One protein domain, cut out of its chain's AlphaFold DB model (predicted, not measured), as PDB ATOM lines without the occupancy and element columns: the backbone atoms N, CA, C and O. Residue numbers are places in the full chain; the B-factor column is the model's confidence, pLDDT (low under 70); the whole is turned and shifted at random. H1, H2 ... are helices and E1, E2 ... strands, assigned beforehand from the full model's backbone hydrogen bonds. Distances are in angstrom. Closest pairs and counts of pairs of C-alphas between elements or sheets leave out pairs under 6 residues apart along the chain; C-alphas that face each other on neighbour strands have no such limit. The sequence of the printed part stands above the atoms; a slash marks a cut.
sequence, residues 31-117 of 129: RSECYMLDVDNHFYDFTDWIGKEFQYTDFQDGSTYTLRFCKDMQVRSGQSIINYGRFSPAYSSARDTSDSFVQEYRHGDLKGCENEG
ATOM      1  N   ARG A  31      54.103  42.287 -38.741       85.25
ATOM      2  CA  ARG A  31      54.985  41.133 -38.999       85.25
ATOM      3  C   ARG A  31      54.420  40.221 -40.093       85.25
ATOM      4  O   ARG A  31      55.158  39.440 -40.689       85.25
ATOM      5  N   SER A  32      53.117  40.319 -40.347       90.00
ATOM      6  CA  SER A  32      52.390  39.629 -41.404       90.00
ATOM      7  C   SER A  32      51.061  40.333 -41.693       90.00
ATOM      8  O   SER A  32      50.644  41.216 -40.948       90.00
ATOM      9  N   GLU A  33      50.348  39.865 -42.715       89.50
ATOM     10  CA  GLU A  33      48.959  40.256 -43.015       89.50
ATOM     11  C   GLU A  33      47.929  39.659 -42.029       89.50
ATOM     12  O   GLU A  33      46.727  39.818 -42.210       89.50
ATOM     13  N   CYS A  34      48.366  38.929 -40.997       92.88
ATOM     14  CA  CYS A  34      47.488  38.338 -39.988       92.88
ATOM     15  C   CYS A  34      47.415  39.244 -38.759       92.88
ATOM     16  O   CYS A  34      48.026  38.981 -37.723       92.88
ATOM     17  N   TYR A  35      46.673  40.336 -38.899       91.00
ATOM     18  CA  TYR A  35      46.419  41.287 -37.827       91.00
ATOM     19  C   TYR A  35      44.970  41.771 -37.867       91.00
ATOM     20  O   TYR A  35      44.271  41.594 -38.866       91.00
ATOM     21  N   MET A  36      44.524  42.387 -36.775       89.50
ATOM     22  CA  MET A  36      43.221  43.045 -36.692       89.50
ATOM     23  C   MET A  36      43.339  44.374 -35.964       89.50
ATOM     24  O   MET A  36      44.204  44.546 -35.104       89.50
ATOM     25  N   LEU A  37      42.440  45.289 -36.313       87.12
ATOM     26  CA  LEU A  37      42.235  46.548 -35.611       87.12
ATOM     27  C   LEU A  37      40.868  46.516 -34.921       87.12
ATOM     28  O   LEU A  37      39.918  45.949 -35.474       87.12
ATOM     29  N   ASP A  38      40.774  47.088 -33.723       86.06
ATOM     30  CA  ASP A  38      39.484  47.458 -33.128       86.06
ATOM     31  C   ASP A  38      39.054  48.869 -33.574       86.06
ATOM     32  O   ASP A  38      39.730  49.531 -34.370       86.06
ATOM     33  N   VAL A  39      37.918  49.337 -33.055       85.50
ATOM     34  CA  VAL A  39      37.375  50.676 -33.342       85.50
ATOM     35  C   VAL A  39      38.251  51.830 -32.854       85.50
ATOM     36  O   VAL A  39      38.175  52.923 -33.415       85.50
ATOM     37  N   ASP A  40      39.115  51.585 -31.870       87.56
ATOM     38  CA  ASP A  40      40.074  52.549 -31.333       87.56
ATOM     39  C   ASP A  40      41.445  52.457 -32.038       87.56
ATOM     40  O   ASP A  40      42.392  53.164 -31.681       87.56
ATOM     41  N   ASN A  41      41.553  51.643 -33.096       85.25
ATOM     42  CA  ASN A  41      42.784  51.309 -33.821       85.25
ATOM     43  C   ASN A  41      43.841  50.590 -32.966       85.25
ATOM     44  O   ASN A  41      45.041  50.674 -33.255       85.25
ATOM     45  N   HIS A  42      43.429  49.862 -31.930       86.94
ATOM     46  CA  HIS A  42      44.311  48.941 -31.233       86.94
ATOM     47  C   HIS A  42      44.740  47.812 -32.173       86.94
ATOM     48  O   HIS A  42      43.912  47.167 -32.813       86.94
ATOM     49  N   PHE A  43      46.047  47.567 -32.245       87.88
ATOM     50  CA  PHE A  43      46.632  46.572 -33.137       87.88
ATOM     51  C   PHE A  43      46.801  45.220 -32.443       87.88
ATOM     52  O   PHE A  43      47.583  45.089 -31.502       87.88
ATOM     53  N   TYR A  44      46.120  44.201 -32.964       89.06
ATOM     54  CA  TYR A  44      46.240  42.815 -32.523       89.06
ATOM     55  C   TYR A  44      47.030  42.005 -33.549       89.06
ATOM     56  O   TYR A  44      46.585  41.821 -34.682       89.06
ATOM     57  N   ASP A  45      48.201  41.508 -33.147       90.62
ATOM     58  CA  ASP A  45      49.071  40.692 -33.995       90.62
ATOM     59  C   ASP A  45      48.798  39.198 -33.797       90.62
ATOM     60  O   ASP A  45      49.037  38.642 -32.723       90.62
ATOM     61  N   PHE A  46      48.360  38.533 -34.862       92.38
ATOM     62  CA  PHE A  46      48.090  37.101 -34.885       92.38
ATOM     63  C   PHE A  46      49.095  36.321 -35.739       92.38
ATOM     64  O   PHE A  46      48.830  35.181 -36.123       92.38
ATOM     65  N   THR A  47      50.271  36.883 -36.020       92.81
ATOM     66  CA  THR A  47      51.308  36.229 -36.838       92.81
ATOM     67  C   THR A  47      51.615  34.801 -36.363       92.81
ATOM     68  O   THR A  47      51.707  33.883 -37.177       92.81
ATOM     69  N   ASP A  48      51.662  34.572 -35.048       93.94
ATOM     70  CA  ASP A  48      51.955  33.255 -34.455       93.94
ATOM     71  C   ASP A  48      50.776  32.255 -34.540       93.94
ATOM     72  O   ASP A  48      50.887  31.091 -34.144       93.94
ATOM     73  N   TRP A  49      49.625  32.701 -35.043       93.31
ATOM     74  CA  TRP A  49      48.410  31.904 -35.220       93.31
ATOM     75  C   TRP A  49      48.151  31.525 -36.674       93.31
ATOM     76  O   TRP A  49      47.263  30.711 -36.928       93.31
ATOM     77  N   ILE A  50      48.925  32.062 -37.619       93.31
ATOM     78  CA  ILE A  50      48.776  31.768 -39.045       93.31
ATOM     79  C   ILE A  50      48.765  30.255 -39.276       93.31
ATOM     80  O   ILE A  50      49.724  29.547 -38.974       93.31
ATOM     81  N   GLY A  51      47.684  29.764 -39.877       91.31
ATOM     82  CA  GLY A  51      47.536  28.359 -40.237       91.31
ATOM     83  C   GLY A  51      47.125  27.429 -39.096       91.31
ATOM     84  O   GLY A  51      46.977  26.241 -39.364       91.31
ATOM     85  N   LYS A  52      46.900  27.923 -37.868       92.94
ATOM     86  CA  LYS A  52      46.281  27.109 -36.810       92.94
ATOM     87  C   LYS A  52      44.931  26.583 -37.289       92.94
ATOM     88  O   LYS A  52      44.121  27.344 -37.819       92.94
ATOM     89  N   GLU A  53      44.723  25.285 -37.111       91.00
ATOM     90  CA  GLU A  53      43.547  24.571 -37.595       91.00
ATOM     91  C   GLU A  53      42.434  24.544 -36.546       91.00
ATOM     92  O   GLU A  53      42.659  24.224 -35.380       91.00
ATOM     93  N   PHE A  54      41.222  24.843 -37.001       86.69
ATOM     94  CA  PHE A  54      39.970  24.697 -36.277       86.69
ATOM     95  C   PHE A  54      39.103  23.733 -37.073       86.69
ATOM     96  O   PHE A  54      38.706  24.028 -38.200       86.69
ATOM     97  N   GLN A  55      38.848  22.561 -36.504       85.25
ATOM     98  CA  GLN A  55      38.047  21.532 -37.154       85.25
ATOM     99  C   GLN A  55      36.619  21.575 -36.621       85.25
ATOM    100  O   GLN A  55      36.397  21.606 -35.412       85.25
ATOM    101  N   TYR A  56      35.660  21.558 -37.536       78.62
ATOM    102  CA  TYR A  56      34.245  21.401 -37.247       78.62
ATOM    103  C   TYR A  56      33.749  20.158 -37.973       78.62
ATOM    104  O   TYR A  56      33.984  20.015 -39.168       78.62
ATOM    105  N   THR A  57      33.098  19.250 -37.253       78.69
ATOM    106  CA  THR A  57      32.446  18.087 -37.863       78.69
ATOM    107  C   THR A  57      30.946  18.277 -37.749       78.69
ATOM    108  O   THR A  57      30.440  18.450 -36.638       78.69
ATOM    109  N   ASP A  58      30.259  18.281 -38.887       72.56
ATOM    110  CA  ASP A  58      28.808  18.380 -38.925       72.56
ATOM    111  C   ASP A  58      28.189  17.059 -38.442       72.56
ATOM    112  O   ASP A  58      28.596  15.963 -38.836       72.56
ATOM    113  N   PHE A  59      27.227  17.158 -37.527       77.31
ATOM    114  CA  PHE A  59      26.606  15.991 -36.902       77.31
ATOM    115  C   PHE A  59      25.570  15.290 -37.796       77.31
ATOM    116  O   PHE A  59      25.208  14.152 -37.500       77.31
ATOM    117  N   GLN A  60      25.061  15.948 -38.842       74.75
ATOM    118  CA  GLN A  60      24.031  15.421 -39.742       74.75
ATOM    119  C   GLN A  60      24.628  14.504 -40.811       74.75
ATOM    120  O   GLN A  60      24.110  13.411 -41.034       74.75
ATOM    121  N   ASP A  61      25.705  14.936 -41.469       75.50
ATOM    122  CA  ASP A  61      26.309  14.217 -42.599       75.50
ATOM    123  C   ASP A  61      27.714  13.657 -42.302       75.50
ATOM    124  O   ASP A  61      28.249  12.877 -43.093       75.50
ATOM    125  N   GLY A  62      28.301  13.995 -41.146       72.69
ATOM    126  CA  GLY A  62      29.632  13.546 -40.735       72.69
ATOM    127  C   GLY A  62      30.780  14.219 -41.489       72.69
ATOM    128  O   GLY A  62      31.922  13.763 -41.387       72.69
ATOM    129  N   SER A  63      30.509  15.276 -42.257       67.31
ATOM    130  CA  SER A  63      31.529  16.023 -42.985       67.31
ATOM    131  C   SER A  63      32.411  16.832 -42.027       67.31
ATOM    132  O   SER A  63      31.937  17.461 -41.081       67.31
ATOM    133  N   THR A  64      33.728  16.809 -42.254       67.62
ATOM    134  CA  THR A  64      34.695  17.583 -41.462       67.62
ATOM    135  C   THR A  64      35.212  18.769 -42.266       67.62
ATOM    136  O   THR A  64      35.880  18.613 -43.289       67.62
ATOM    137  N   TYR A  65      34.969  19.966 -41.748       72.69
ATOM    138  CA  TYR A  65      35.480  21.227 -42.259       72.69
ATOM    139  C   TYR A  65      36.687  21.654 -41.433       72.69
ATOM    140  O   TYR A  65      36.651  21.635 -40.204       72.69
ATOM    141  N   THR A  66      37.768  22.055 -42.097       79.12
ATOM    142  CA  THR A  66      38.962  22.588 -41.427       79.12
ATOM    143  C   THR A  66      39.151  24.040 -41.825       79.12
ATOM    144  O   THR A  66      39.468  24.338 -42.976       79.12
ATOM    145  N   LEU A  67      38.990  24.942 -40.863       84.00
ATOM    146  CA  LEU A  67      39.328  26.349 -41.007       84.00
ATOM    147  C   LEU A  67      40.764  26.564 -40.538       84.00
ATOM    148  O   LEU A  67      41.158  26.101 -39.471       84.00
ATOM    149  N   ARG A  68      41.559  27.283 -41.329       89.50
ATOM    150  CA  ARG A  68      42.921  27.678 -40.962       89.50
ATOM    151  C   ARG A  68      42.954  29.178 -40.733       89.50
ATOM    152  O   ARG A  68      42.600  29.939 -41.625       89.50
ATOM    153  N   PHE A  69      43.396  29.599 -39.555       90.62
ATOM    154  CA  PHE A  69      43.414  31.014 -39.179       90.62
ATOM    155  C   PHE A  69      44.293  31.839 -40.133       90.62
ATOM    156  O   PHE A  69      45.423  31.433 -40.424       90.62
ATOM    157  N   CYS A  70      43.801  32.991 -40.604       92.56
ATOM    158  CA  CYS A  70      44.505  33.867 -41.551       92.56
ATOM    159  C   CYS A  70      44.984  33.159 -42.833       92.56
ATOM    160  O   CYS A  70      46.059  33.450 -43.368       92.56
ATOM    161  N   LYS A  71      44.218  32.174 -43.307       91.19
ATOM    162  CA  LYS A  71      44.453  31.452 -44.561       91.19
ATOM    163  C   LYS A  71      43.147  31.322 -45.319       91.19
ATOM    164  O   LYS A  71      42.096  31.234 -44.706       91.19
ATOM    165  N   ASP A  72      43.228  31.220 -46.636       87.19
ATOM    166  CA  ASP A  72      42.052  30.953 -47.458       87.19
ATOM    167  C   ASP A  72      41.316  29.694 -46.983       87.19
ATOM    168  O   ASP A  72      41.927  28.648 -46.706       87.19
ATOM    169  N   MET A  73      39.992  29.811 -46.904       82.19
ATOM    170  CA  MET A  73      39.107  28.702 -46.602       82.19
ATOM    171  C   MET A  73      38.941  27.883 -47.876       82.19
ATOM    172  O   MET A  73      38.348  28.331 -48.855       82.19
ATOM    173  N   GLN A  74      39.493  26.676 -47.879       77.12
ATOM    174  CA  GLN A  74      39.491  25.803 -49.044       77.12
ATOM    175  C   GLN A  74      39.296  24.351 -48.626       77.12
ATOM    176  O   GLN A  74      39.929  23.886 -47.679       77.12
ATOM    177  N   VAL A  75      38.485  23.614 -49.381       72.31
ATOM    178  CA  VAL A  75      38.350  22.160 -49.245       72.31
ATOM    179  C   VAL A  75      38.978  21.502 -50.466       72.31
ATOM    180  O   VAL A  75      38.793  21.942 -51.601       72.31
ATOM    181  N   ARG A  76      39.764  20.450 -50.234       64.75
ATOM    182  CA  ARG A  76      40.299  19.595 -51.297       64.75
ATOM    183  C   ARG A  76      39.427  18.359 -51.432       64.75
ATOM    184  O   ARG A  76      39.235  17.654 -50.448       64.75
ATOM    185  N   SER A  77      38.968  18.074 -52.647       63.62
ATOM    186  CA  SER A  77      38.264  16.833 -52.977       63.62
ATOM    187  C   SER A  77      38.949  16.174 -54.175       63.62
ATOM    188  O   SER A  77      38.805  16.596 -55.321       63.62
ATOM    189  N   GLY A  78      39.788  15.169 -53.909       68.69
ATOM    190  CA  GLY A  78      40.601  14.521 -54.944       68.69
ATOM    191  C   GLY A  78      41.562  15.498 -55.635       68.69
ATOM    192  O   GLY A  78      42.503  15.987 -55.012       68.69
ATOM    193  N   GLN A  79      41.341  15.758 -56.929       66.56
ATOM    194  CA  GLN A  79      42.158  16.670 -57.744       66.56
ATOM    195  C   GLN A  79      41.619  18.110 -57.804       66.56
ATOM    196  O   GLN A  79      42.288  18.973 -58.370       66.56
ATOM    197  N   SER A  80      40.441  18.393 -57.238       65.25
ATOM    198  CA  SER A  80      39.859  19.738 -57.234       65.25
ATOM    199  C   SER A  80      40.062  20.447 -55.894       65.25
ATOM    200  O   SER A  80      40.111  19.837 -54.820       65.25
ATOM    201  N   ILE A  81      40.204  21.770 -55.968       69.69
ATOM    202  CA  ILE A  81      40.183  22.674 -54.819       69.69
ATOM    203  C   ILE A  81      38.911  23.500 -54.957       69.69
ATOM    204  O   ILE A  81      38.719  24.131 -55.990       69.69
ATOM    205  N   ILE A  82      38.075  23.483 -53.924       73.06
ATOM    206  CA  ILE A  82      36.937  24.390 -53.789       73.06
ATOM    207  C   ILE A  82      37.372  25.488 -52.824       73.06
ATOM    208  O   ILE A  82      37.712  25.197 -51.672       73.06
ATOM    209  N   ASN A  83      37.411  26.731 -53.290       76.44
ATOM    210  CA  ASN A  83      37.682  27.895 -52.457       76.44
ATOM    211  C   ASN A  83      36.356  28.458 -51.933       76.44
ATOM    212  O   ASN A  83      35.498  28.845 -52.712       76.44
ATOM    213  N   TYR A  84      36.177  28.520 -50.619       75.56
ATOM    214  CA  TYR A  84      34.981  29.099 -49.998       75.56
ATOM    215  C   TYR A  84      35.148  30.590 -49.688       75.56
ATOM    216  O   TYR A  84      34.162  31.305 -49.511       75.56
ATOM    217  N   GLY A  85      36.385  31.079 -49.641       80.94
ATOM    218  CA  GLY A  85      36.688  32.485 -49.431       80.94
ATOM    219  C   GLY A  85      38.159  32.723 -49.115       80.94
ATOM    220  O   GLY A  85      38.825  31.932 -48.443       80.94
ATOM    221  N   ARG A  86      38.661  33.861 -49.580       86.19
ATOM    222  CA  ARG A  86      40.015  34.341 -49.327       86.19
ATOM    223  C   ARG A  86      40.070  35.173 -48.061       86.19
ATOM    224  O   ARG A  86      39.176  35.983 -47.806       86.19
ATOM    225  N   PHE A  87      41.141  34.985 -47.302       88.38
ATOM    226  CA  PHE A  87      41.413  35.791 -46.118       88.38
ATOM    227  C   PHE A  87      41.974  37.163 -46.512       88.38
ATOM    228  O   PHE A  87      42.816  37.267 -47.405       88.38
ATOM    229  N   SER A  88      41.541  38.216 -45.815       87.81
ATOM    230  CA  SER A  88      42.176  39.533 -45.877       87.81
ATOM    231  C   SER A  88      42.029  40.270 -44.541       87.81
ATOM    232  O   SER A  88      40.920  40.303 -43.987       87.81
ATOM    233  N   PRO A  89      43.093  40.925 -44.042       86.19
ATOM    234  CA  PRO A  89      43.001  41.772 -42.856       86.19
ATOM    235  C   PRO A  89      42.042  42.949 -43.065       86.19
ATOM    236  O   PRO A  89      41.404  43.386 -42.117       86.19
ATOM    237  N   ALA A  90      41.856  43.417 -44.306       86.19
ATOM    238  CA  ALA A  90      40.965  44.538 -44.619       86.19
ATOM    239  C   ALA A  90      39.475  44.256 -44.340       86.19
ATOM    240  O   ALA A  90      38.686  45.194 -44.260       86.19
ATOM    241  N   TYR A  91      39.085  42.983 -44.223       83.00
ATOM    242  CA  TYR A  91      37.712  42.567 -43.911       83.00
ATOM    243  C   TYR A  91      37.575  41.994 -42.496       83.00
ATOM    244  O   TYR A  91      36.493  41.576 -42.099       83.00
ATOM    245  N   SER A  92      38.671  41.937 -41.740       86.00
ATOM    246  CA  SER A  92      38.704  41.339 -40.409       86.00
ATOM    247  C   SER A  92      38.784  42.432 -39.347       86.00
ATOM    248  O   SER A  92      39.458  43.441 -39.538       86.00
ATOM    249  N   SER A  93      38.111  42.237 -38.217       85.88
ATOM    250  CA  SER A  93      38.044  43.247 -37.157       85.88
ATOM    251  C   SER A  93      38.006  42.617 -35.773       85.88
ATOM    252  O   SER A  93      37.390  41.565 -35.566       85.88
ATOM    253  N   ALA A  94      38.597  43.302 -34.801       84.06
ATOM    254  CA  ALA A  94      38.255  43.091 -33.403       84.06
ATOM    255  C   ALA A  94      36.935  43.827 -33.119       84.06
ATOM    256  O   ALA A  94      36.718  44.942 -33.589       84.06
ATOM    257  N   ARG A  95      36.004  43.170 -32.428       75.50
ATOM    258  CA  ARG A  95      34.723  43.779 -32.043       75.50
ATOM    259  C   ARG A  95      34.952  44.747 -30.876       75.50
ATOM    260  O   ARG A  95      35.885  44.554 -30.110       75.50
ATOM    261  N   ASP A  96      34.041  45.704 -30.684       65.44
ATOM    262  CA  ASP A  96      34.084  46.705 -29.594       65.44
ATOM    263  C   ASP A  96      34.189  46.093 -28.185       65.44
ATOM    264  O   ASP A  96      34.566  46.754 -27.221       65.44
ATOM    265  N   THR A  97      33.829  44.818 -28.045       61.62
ATOM    266  CA  THR A  97      34.054  44.036 -26.832       61.62
ATOM    267  C   THR A  97      35.422  43.358 -26.887       61.62
ATOM    268  O   THR A  97      35.685  42.609 -27.829       61.62
ATOM    269  N   SER A  98      36.229  43.543 -25.836       60.28
ATOM    270  CA  SER A  98      37.658  43.180 -25.735       60.28
ATOM    271  C   SER A  98      38.051  41.742 -26.103       60.28
ATOM    272  O   SER A  98      39.235  41.475 -26.289       60.28
ATOM    273  N   ASP A  99      37.095  40.817 -26.216       67.44
ATOM    274  CA  ASP A  99      37.368  39.376 -26.243       67.44
ATOM    275  C   ASP A  99      36.896  38.675 -27.529       67.44
ATOM    276  O   ASP A  99      36.943  37.448 -27.618       67.44
ATOM    277  N   SER A 100      36.415  39.417 -28.534       80.56
ATOM    278  CA  SER A 100      35.871  38.809 -29.755       80.56
ATOM    279  C   SER A 100      36.522  39.336 -31.029       80.56
ATOM    280  O   SER A 100      36.529  40.536 -31.291       80.56
ATOM    281  N   PHE A 101      36.999  38.405 -31.854       87.38
ATOM    282  CA  PHE A 101      37.650  38.663 -33.135       87.38
ATOM    283  C   PHE A 101      36.829  38.049 -34.265       87.38
ATOM    284  O   PHE A 101      36.350  36.921 -34.144       87.38
ATOM    285  N   VAL A 102      36.676  38.779 -35.366       86.50
ATOM    286  CA  VAL A 102      35.934  38.329 -36.547       86.50
ATOM    287  C   VAL A 102      36.886  38.280 -37.737       86.50
ATOM    288  O   VAL A 102      37.458  39.300 -38.116       86.50
ATOM    289  N   GLN A 103      37.042  37.094 -38.334       87.06
ATOM    290  CA  GLN A 103      37.661  36.940 -39.654       87.06
ATOM    291  C   GLN A 103      36.587  36.759 -40.704       87.06
ATOM    292  O   GLN A 103      35.788  35.824 -40.628       87.06
ATOM    293  N   GLU A 104      36.608  37.635 -41.697       84.62
ATOM    294  CA  GLU A 104      35.728  37.530 -42.846       84.62
ATOM    295  C   GLU A 104      36.498  36.981 -44.050       84.62
ATOM    296  O   GLU A 104      37.589  37.447 -44.389       84.62
ATOM    297  N   TYR A 105      35.903  35.989 -44.711       83.88
ATOM    298  CA  TYR A 105      36.445  35.352 -45.906       83.88
ATOM    299  C   TYR A 105      35.561  35.715 -47.101       83.88
ATOM    300  O   TYR A 105      34.356  35.470 -47.078       83.88
ATOM    301  N   ARG A 106      36.146  36.311 -48.146       80.19
ATOM    302  CA  ARG A 106      35.416  36.828 -49.324       80.19
ATOM    303  C   ARG A 106      36.011  36.309 -50.632       80.19
ATOM    304  O   ARG A 106      37.171  35.917 -50.658       80.19
ATOM    305  N   HIS A 107      35.274  36.405 -51.738       79.12
ATOM    306  CA  HIS A 107      35.734  36.017 -53.085       79.12
ATOM    307  C   HIS A 107      36.003  34.507 -53.230       79.12
ATOM    308  O   HIS A 107      37.014  34.102 -53.806       79.12
ATOM    309  N   GLY A 108      35.106  33.683 -52.680       76.75
ATOM    310  CA  GLY A 108      35.090  32.240 -52.927       76.75
ATOM    311  C   GLY A 108      34.567  31.873 -54.323       76.75
ATOM    312  O   GLY A 108      34.077  32.719 -55.079       76.75
ATOM    313  N   ASP A 109      34.651  30.589 -54.652       72.00
ATOM    314  CA  ASP A 109      34.139  29.999 -55.881       72.00
ATOM    315  C   ASP A 109      32.603  29.951 -55.851       72.00
ATOM    316  O   ASP A 109      31.990  29.289 -55.011       72.00
ATOM    317  N   LEU A 110      31.975  30.614 -56.826       59.56
ATOM    318  CA  LEU A 110      30.516  30.732 -56.963       59.56
ATOM    319  C   LEU A 110      29.785  29.377 -56.960       59.56
ATOM    320  O   LEU A 110      28.785  29.225 -56.265       59.56
ATOM    321  N   LYS A 111      30.326  28.364 -57.653       56.50
ATOM    322  CA  LYS A 111      29.719  27.019 -57.716       56.50
ATOM    323  C   LYS A 111      29.637  26.299 -56.364       56.50
ATOM    324  O   LYS A 111      28.770  25.447 -56.205       56.50
ATOM    325  N   GLY A 112      30.535  26.603 -55.422       52.00
ATOM    326  CA  GLY A 112      30.470  26.071 -54.057       52.00
ATOM    327  C   GLY A 112      29.466  26.834 -53.193       52.00
ATOM    328  O   GLY A 112      28.766  26.236 -52.387       52.00
ATOM    329  N   CYS A 113      29.345  28.146 -53.400       50.94
ATOM    330  CA  CYS A 113      28.431  29.003 -52.645       50.94
ATOM    331  C   CYS A 113      26.950  28.817 -53.028       50.94
ATOM    332  O   CYS A 113      26.106  28.843 -52.136       50.94
ATOM    333  N   GLU A 114      26.646  28.610 -54.316       53.34
ATOM    334  CA  GLU A 114      25.269  28.491 -54.834       53.34
ATOM    335  C   GLU A 114      24.605  27.136 -54.523       53.34
ATOM    336  O   GLU A 114      23.389  27.082 -54.353       53.34
ATOM    337  N   ASN A 115      25.375  26.045 -54.416       53.59
ATOM    338  CA  ASN A 115      24.837  24.716 -54.087       53.59
ATOM    339  C   ASN A 115      24.812  24.412 -52.575       53.59
ATOM    340  O   ASN A 115      23.993  23.601 -52.153       53.59
ATOM    341  N   GLU A 116      25.669  25.053 -51.766       53.94
ATOM    342  CA  GLU A 116      25.892  24.699 -50.347       53.94
ATOM    343  C   GLU A 116      25.510  25.827 -49.355       53.94
ATOM    344  O   GLU A 116      25.863  25.776 -48.180       53.94
ATOM    345  N   GLY A 117      24.775  26.861 -49.793       44.91
ATOM    346  CA  GLY A 117      24.062  27.777 -48.884       44.91
ATOM    347  C   GLY A 117      24.832  28.994 -48.349       44.91
ATOM    348  O   GLY A 117      24.434  29.559 -47.328       44.91
TER     349      GLY A 117
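What this domain is: This is residues 31 to 117 of the 129 residues of an uncharacterized protein of Physcomitrium patens (UniProt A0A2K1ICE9). Three two-stranded hairpins are strung along a loose, elongated body. E5-E6 and E3-E4 spread apart as a V, near each other at Leu 67 and Met 73. E1-E2 makes the opposite end, a long unnamed stretch folds back on itself between E6 and H1, and the short helix H1 sits beside E6. The printed part has 87 residues, with six named strands and one named helix in the order E1 E2 E3 E4 E5 E6 H1; its three sheets, E1 - E2, E3 - E4 and E5 - E6, are antiparallel, and the class is mostly strand, with under half of the residues in named elements. The whole is only just loose, close to compact, with a radius of gyration of the C-alphas of 14.6 A and spans of 42 by 25 by 24 A.

How they stand to each other: Start at the hairpin of E5, residues 73 to 77, and E6, residues 80 to 87, antiparallel at 175 degrees; look for N 75 and O 82, 2.9 A apart and within hydrogen-bond range. E6 bends by 65 degrees at residue 84, and its residues 86 to 87 pair antiparallel with residues 105 to 106. Next find H1, residues 110 to 116: the closest C-alphas of E6 and H1, those of Ile 82 and Gly 112, are 6.7 A apart. In H1, 2 of 3 O i to N i+4 pairs are within hydrogen-bond range. From E5 go to E4, residues 64 to 68; their closest C-alphas, Leu 67 and Met 73, are 6.1 A apart. E4 forms an antiparallel hairpin with E3, residues 53 to 57, at 159 degrees, where N 54 and O 67 are within hydrogen-bond range at 2.8 A. The hairpin of E1, residues 35 to 37, and E2, residues 43 to 45, is antiparallel at 161 degrees, with N 44 and O 36 within hydrogen-bond range at 2.9 A; E2 and E3 are apart.

Where its parts are: Find C-alpha 80 at (39.859, 19.738, -57.234); from there E6 runs 19.6 A to C-alpha 87. E5 measures 13.5 A, E4 13.0 A and E3 12.9 A from first to last C-alpha. E1 begins at C-alpha 35, (46.419, 41.287, -37.827), and measures 7.1 A, and E2 measures 6.4 A. H1 measures 10.1 A and ends at C-alpha 116, (25.892, 24.699, -50.347).

The domain as a whole: The two C-alphas farthest apart, those of Asp 40 and Gly 78, are 44.8 A apart. The printed part has no cut. The link from E6 to H1, residues 88 to 109, is long, and within it residues 93 to 94 pair antiparallel with residues 101 to 102. Residues 58 to 63 stand free. The mean pLDDT of the printed part is 79.0, and it is under 70 at residues 63 to 64, 76 to 81, 96 to 99 and 110 to 117.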